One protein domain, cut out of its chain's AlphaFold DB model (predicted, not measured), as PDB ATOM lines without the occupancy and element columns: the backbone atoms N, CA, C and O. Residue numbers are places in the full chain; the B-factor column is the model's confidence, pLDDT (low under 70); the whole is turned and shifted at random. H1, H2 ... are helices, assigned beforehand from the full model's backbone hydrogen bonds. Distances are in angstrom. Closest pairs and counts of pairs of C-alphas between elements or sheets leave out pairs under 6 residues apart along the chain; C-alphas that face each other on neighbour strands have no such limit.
ATOM      1  N   SER A  96      21.490  54.216 -42.617       74.00
ATOM      2  CA  SER A  96      21.166  54.168 -44.047       74.00
ATOM      3  C   SER A  96      19.697  54.095 -44.394       74.00
ATOM      4  O   SER A  96      19.308  54.306 -45.546       74.00
ATOM      5  N   GLY A  97      18.863  53.825 -43.392       80.62
ATOM      6  CA  GLY A  97      17.421  53.895 -43.541       80.62
ATOM      7  C   GLY A  97      17.008  55.281 -44.035       80.62
ATOM      8  O   GLY A  97      17.422  56.299 -43.483       80.62
ATOM      9  N   LEU A  98      16.165  55.316 -45.071       77.00
ATOM     10  CA  LEU A  98      15.610  56.558 -45.626       77.00
ATOM     11  C   LEU A  98      16.686  57.554 -46.111       77.00
ATOM     12  O   LEU A  98      16.465  58.769 -46.073       77.00
ATOM     13  N   ARG A  99      17.845  57.054 -46.557       82.88
ATOM     14  CA  ARG A  99      18.898  57.850 -47.198       82.88
ATOM     15  C   ARG A  99      18.872  57.640 -48.708       82.88
ATOM     16  O   ARG A  99      18.694  56.523 -49.197       82.88
ATOM     17  N   ARG A 100      19.034  58.717 -49.479       81.94
ATOM     18  CA  ARG A 100      19.096  58.615 -50.945       81.94
ATOM     19  C   ARG A 100      20.293  57.747 -51.358       81.94
ATOM     20  O   ARG A 100      21.370  57.868 -50.784       81.94
ATOM     21  N   LYS A 101      20.105  56.910 -52.384       83.06
ATOM     22  CA  LYS A 101      21.143  56.034 -52.970       83.06
ATOM     23  C   LYS A 101      21.772  55.013 -52.004       83.06
ATOM     24  O   LYS A 101      22.850  54.521 -52.296       83.06
ATOM     25  N   HIS A 102      21.117  54.706 -50.887       82.12
ATOM     26  CA  HIS A 102      21.514  53.611 -50.003       82.12
ATOM     27  C   HIS A 102      20.432  52.538 -50.054       82.12
ATOM     28  O   HIS A 102      19.237  52.851 -50.014       82.12
ATOM     29  N   SER A 103      20.841  51.282 -50.168       85.88
ATOM     30  CA  SER A 103      19.938  50.139 -50.157       85.88
ATOM     31  C   SER A 103      20.227  49.228 -48.969       85.88
ATOM     32  O   SER A 103      21.316  49.226 -48.405       85.88
ATOM     33  N   MET A 104      19.247  48.403 -48.603       85.50
ATOM     34  CA  MET A 104      19.458  47.361 -47.595       85.50
ATOM     35  C   MET A 104      20.564  46.379 -48.013       85.50
ATOM     36  O   MET A 104      21.265  45.855 -47.157       85.50
ATOM     37  N   VAL A 105      20.742  46.165 -49.320       88.75
ATOM     38  CA  VAL A 105      21.757  45.256 -49.868       88.75
ATOM     39  C   VAL A 105      23.161  45.777 -49.589       88.75
ATOM     40  O   VAL A 105      23.997  45.009 -49.127       88.75
ATOM     41  N   ASP A 106      23.397  47.077 -49.783       86.31
ATOM     42  CA  ASP A 106      24.698  47.694 -49.489       86.31
ATOM     43  C   ASP A 106      25.072  47.485 -48.016       86.31
ATOM     44  O   ASP A 106      26.211  47.169 -47.692       86.31
ATOM     45  N   HIS A 107      24.091  47.584 -47.116       85.44
ATOM     46  CA  HIS A 107      24.310  47.409 -45.681       85.44
ATOM     47  C   HIS A 107      24.567  45.964 -45.283       85.44
ATOM     48  O   HIS A 107      25.445  45.720 -44.460       85.44
ATOM     49  N   ILE A 108      23.836  45.016 -45.871       90.12
ATOM     50  CA  ILE A 108      24.111  43.589 -45.679       90.12
ATOM     51  C   ILE A 108      25.535  43.282 -46.145       90.12
ATOM     52  O   ILE A 108      26.302  42.687 -45.401       90.12
ATOM     53  N   HIS A 109      25.927  43.795 -47.311       90.69
ATOM     54  CA  HIS A 109      27.264  43.578 -47.846       90.69
ATOM     55  C   HIS A 109      28.373  44.152 -46.948       90.69
ATOM     56  O   HIS A 109      29.398  43.506 -46.746       90.69
ATOM     57  N   VAL A 110      28.172  45.342 -46.374       88.31
ATOM     58  CA  VAL A 110      29.113  45.933 -45.404       88.31
ATOM     59  C   VAL A 110      29.247  45.051 -44.159       88.31
ATOM     60  O   VAL A 110      30.357  44.867 -43.660       88.31
ATOM     61  N   ILE A 111      28.140  44.492 -43.665       88.69
ATOM     62  CA  ILE A 111      28.151  43.567 -42.523       88.69
ATOM     63  C   ILE A 111      28.909  42.284 -42.880       88.69
ATOM     64  O   ILE A 111      29.745  41.850 -42.091       88.69
ATOM     65  N   ASP A 112      28.671  41.714 -44.060       92.62
ATOM     66  CA  ASP A 112      29.359  40.502 -44.517       92.62
ATOM     67  C   ASP A 112      30.878  40.721 -44.595       92.62
ATOM     68  O   ASP A 112      31.647  39.943 -44.032       92.62
ATOM     69  N   GLN A 113      31.320  41.837 -45.189       92.38
ATOM     70  CA  GLN A 113      32.743  42.199 -45.227       92.38
ATOM     71  C   GLN A 113      33.335  42.364 -43.824       92.38
ATOM     72  O   GLN A 113      34.467  41.954 -43.567       92.38
ATOM     73  N   LEU A 114      32.586  42.980 -42.909       89.75
ATOM     74  CA  LEU A 114      33.035  43.177 -41.538       89.75
ATOM     75  C   LEU A 114      33.226  41.827 -40.821       89.75
ATOM     76  O   LEU A 114      34.227  41.637 -40.126       89.75
ATOM     77  N   ILE A 115      32.313  40.878 -41.048       90.88
ATOM     78  CA  ILE A 115      32.416  39.501 -40.551       90.88
ATOM     79  C   ILE A 115      33.649  38.803 -41.127       90.88
ATOM     80  O   ILE A 115      34.464  38.277 -40.366       90.88
ATOM     81  N   GLU A 116      33.840  38.848 -42.445       92.06
ATOM     82  CA  GLU A 116      35.007  38.250 -43.107       92.06
ATOM     83  C   GLU A 116      36.326  38.805 -42.554       92.06
ATOM     84  O   GLU A 116      37.231  38.044 -42.202       92.06
ATOM     85  N   LYS A 117      36.422  40.131 -42.405       90.94
ATOM     86  CA  LYS A 117      37.628  40.799 -41.899       90.94
ATOM     87  C   LYS A 117      37.904  40.472 -40.434       90.94
ATOM     88  O   LYS A 117      39.065  40.298 -40.064       90.94
ATOM     89  N   SER A 118      36.871  40.338 -39.607       90.31
ATOM     90  CA  SER A 118      37.026  39.870 -38.225       90.31
ATOM     91  C   SER A 118      37.607  38.461 -38.161       90.31
ATOM     92  O   SER A 118      38.537  38.219 -37.386       90.31
ATOM     93  N   HIS A 119      37.123  37.550 -39.009       89.44
ATOM     94  CA  HIS A 119      37.665  36.196 -39.096       89.44
ATOM     95  C   HIS A 119      39.118  36.174 -39.600       89.44
ATOM     96  O   HIS A 119      39.932  35.424 -39.059       89.44
ATOM     97  N   GLU A 120      39.461  37.012 -40.585       93.00
ATOM     98  CA  GLU A 120      40.813  37.123 -41.155       93.00
ATOM     99  C   GLU A 120      41.839  37.640 -40.133       93.00
ATOM    100  O   GLU A 120      42.892  37.029 -39.929       93.00
ATOM    101  N   TYR A 121      41.519  38.741 -39.450       91.88
ATOM    102  CA  TYR A 121      42.434  39.419 -38.525       91.88
ATOM    103  C   TYR A 121      42.280  38.978 -37.062       91.88
ATOM    104  O   TYR A 121      42.992  39.479 -36.192       91.88
ATOM    105  N   LYS A 122      41.377  38.029 -36.779       88.44
ATOM    106  CA  LYS A 122      41.109  37.464 -35.444       88.44
ATOM    107  C   LYS A 122      40.807  38.513 -34.367       88.44
ATOM    108  O   LYS A 122      41.212  38.344 -33.217       88.44
ATOM    109  N   PHE A 123      40.087  39.576 -34.719       86.38
ATOM    110  CA  PHE A 123      39.573  40.530 -33.734       86.38
ATOM    111  C   PHE A 123      38.073  40.302 -33.501       86.38
ATOM    112  O   PHE A 123      37.348  40.006 -34.453       86.38
ATOM    113  N   PRO A 124      37.584  40.423 -32.257       82.81
ATOM    114  CA  PRO A 124      36.172  40.234 -31.950       82.81
ATOM    115  C   PRO A 124      35.330  41.425 -32.444       82.81
ATOM    116  O   PRO A 124      35.686  42.579 -32.219       82.81
ATOM    117  N   LEU A 125      34.199  41.152 -33.111       75.62
ATOM    118  CA  LEU A 125      33.262  42.185 -33.609       75.62
ATOM    119  C   LEU A 125      32.437  42.856 -32.519       75.62
ATOM    120  O   LEU A 125      31.896  43.940 -32.714       75.62
ATOM    121  N   TYR A 126      32.308  42.184 -31.390       71.25
ATOM    122  CA  TYR A 126      31.675  42.695 -30.199       71.25
ATOM    123  C   TYR A 126      32.641  42.438 -29.055       71.25
ATOM    124  O   TYR A 126      33.167  41.332 -28.920       71.25
ATOM    125  N   GLU A 127      32.876  43.443 -28.215       60.47
ATOM    126  CA  GLU A 127      33.283  43.123 -26.856       60.47
ATOM    127  C   GLU A 127      32.155  42.264 -26.278       60.47
ATOM    128  O   GLU A 127      30.982  42.641 -26.353       60.47
ATOM    129  N   GLU A 128      32.481  41.078 -25.766       47.59
ATOM    130  CA  GLU A 128      31.571  40.304 -24.932       47.59
ATOM    131  C   GLU A 128      31.257  41.123 -23.673       47.59
ATOM    132  O   GLU A 128      31.783  40.874 -22.591       47.59
ATOM    133  N   LEU A 129      30.392  42.130 -23.792       48.12
ATOM    134  CA  LEU A 129      29.736  42.690 -22.633       48.12
ATOM    135  C   LEU A 129      28.920  41.542 -22.043       48.12
ATOM    136  O   LEU A 129      28.080  40.971 -22.752       48.12
ATOM    137  N   PRO A 130      29.173  41.154 -20.780       45.56
ATOM    138  CA  PRO A 130      28.511  40.012 -20.183       45.56
ATOM    139  C   PRO A 130      27.002  40.165 -20.376       45.56
ATOM    140  O   PRO A 130      26.431  41.195 -20.021       45.56
ATOM    141  N   ARG A 131      26.365  39.131 -20.950       45.72
ATOM    142  CA  ARG A 131      24.923  39.034 -21.263       45.72
ATOM    143  C   ARG A 131      23.962  39.761 -20.293       45.72
ATOM    144  O   ARG A 131      22.994  40.334 -20.795       45.72
ATOM    145  N   PRO A 132      24.170  39.812 -18.959       51.16
ATOM    146  CA  PRO A 132      23.329  40.626 -18.071       51.16
ATOM    147  C   PRO A 132      23.341  42.150 -18.324       51.16
ATOM    148  O   PRO A 132      22.338  42.801 -18.037       51.16
ATOM    149  N   LEU A 133      24.407  42.745 -18.877       47.03
ATOM    150  CA  LEU A 133      24.509  44.203 -19.064       47.03
ATOM    151  C   LEU A 133      23.678  44.724 -20.247       47.03
ATOM    152  O   LEU A 133      23.116  45.816 -20.175       47.03
ATOM    153  N   ILE A 134      23.562  43.933 -21.318       52.28
ATOM    154  CA  ILE A 134      22.770  44.296 -22.506       52.28
ATOM    155  C   ILE A 134      21.278  44.317 -22.148       52.28
ATOM    156  O   ILE A 134      20.568  45.252 -22.512       52.28
ATOM    157  N   LEU A 135      20.819  43.339 -21.358       45.47
ATOM    158  CA  LEU A 135      19.437  43.294 -20.875       45.47
ATOM    159  C   LEU A 135      19.138  44.448 -19.901       45.47
ATOM    160  O   LEU A 135      18.076  45.062 -19.983       45.47
ATOM    161  N   TRP A 136      20.090  44.789 -19.026       47.22
ATOM    162  CA  TRP A 136      19.950  45.887 -18.064       47.22
ATOM    163  C   TRP A 136      19.872  47.262 -18.741       47.22
ATOM    164  O   TRP A 136      19.005  48.070 -18.402       47.22
ATOM    165  N   ASN A 137      20.717  47.517 -19.745       47.53
ATOM    166  CA  ASN A 137      20.688  48.775 -20.494       47.53
ATOM    167  C   ASN A 137      19.455  48.880 -21.406       47.53
ATOM    168  O   ASN A 137      18.892  49.965 -21.529       47.53
ATOM    169  N   MET A 138      18.963  47.769 -21.970       44.59
ATOM    170  CA  MET A 138      17.704  47.764 -22.730       44.59
ATOM    171  C   MET A 138      16.465  47.966 -21.843       44.59
ATOM    172  O   MET A 138      15.532  48.651 -22.254       44.59
ATOM    173  N   MET A 139      16.458  47.445 -20.611       45.44
ATOM    174  CA  MET A 139      15.356  47.656 -19.657       45.44
ATOM    175  C   MET A 139      15.320  49.073 -19.061       45.44
ATOM    176  O   MET A 139      14.262  49.520 -18.620       45.44
ATOM    177  N   LYS A 140      16.438  49.810 -19.061       45.19
ATOM    178  CA  LYS A 140      16.504  51.197 -18.563       45.19
ATOM    179  C   LYS A 140      15.973  52.242 -19.549       45.19
ATOM    180  O   LYS A 140      15.584  53.317 -19.110       45.19
ATOM    181  N   VAL A 141      15.903  51.933 -20.846       48.38
ATOM    182  CA  VAL A 141      15.399  52.867 -21.877       48.38
ATOM    183  C   VAL A 141      13.860  52.905 -21.933       48.38
ATOM    184  O   VAL A 141      13.287  53.796 -22.547       48.38
ATOM    185  N   GLY A 142      13.171  51.981 -21.253       41.22
ATOM    186  CA  GLY A 142      11.704  51.887 -21.250       41.22
ATOM    187  C   GLY A 142      10.977  52.538 -20.069       41.22
ATOM    188  O   GLY A 142       9.760  52.420 -20.008       41.22
ATOM    189  N   ASN A 143      11.680  53.182 -19.131       38.91
ATOM    190  CA  ASN A 143      11.063  53.831 -17.967       38.91
ATOM    191  C   ASN A 143      11.578  55.265 -17.802       38.91
ATOM    192  O   ASN A 143      12.388  55.538 -16.916       38.91
ATOM    193  N   HIS A 144      11.082  56.163 -18.650       38.59
ATOM    194  CA  HIS A 144      10.892  57.578 -18.342       38.59
ATOM    195  C   HIS A 144       9.623  58.071 -19.030       38.59
ATOM    196  O   HIS A 144       9.434  57.724 -20.216       38.59
TER     197      HIS A 144
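AT A GLANCE: This is residues 96 to 144 of the 144 residues of an uncharacterized protein of Ancylostoma ceylanicum (UniProt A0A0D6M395). The printed part is an open, flat arch with no core: from its first residue, a small hook of residues 96 to 103 leads into a long helix, H1, one leg; residues 122 to 130 make the crosspiece, and the shorter helix H2 makes the other leg. Nothing fills the gap between the legs. The printed part has 49 residues, with two named helices in the order H1, H2 and no named strand; the class is all helix. It is extended, with a radius of gyration of the C-alphas of 15.7 A and spans of 36 by 34 by 9 A.

HOW THE PARTS SIT: H1, residues 104 to 121, and H2, residues 131 to 140, are apart, with no C-alpha of the one within 8 A of the other. A short link of 9 residues joins them. In H1 every O i to N i+4 pair is within hydrogen-bond range; in H2, 5 of 6 are. Residues 126 to 144, of which 131 to 140 belong to H2, stand free.

IN THESE COORDINATES: H1 begins at C-alpha 104 (19.458, 47.361, -47.595) and is 25.9 A long from first to last C-alpha. H2 is 15.0 A long and ends at C-alpha 140 (16.504, 51.197, -18.563).

THE WHOLE: The C-alphas farthest apart, of Glu 120 and His 144, are 42.8 A apart. The printed part has no cut. Residues 127 to 144 have pLDDT under 70.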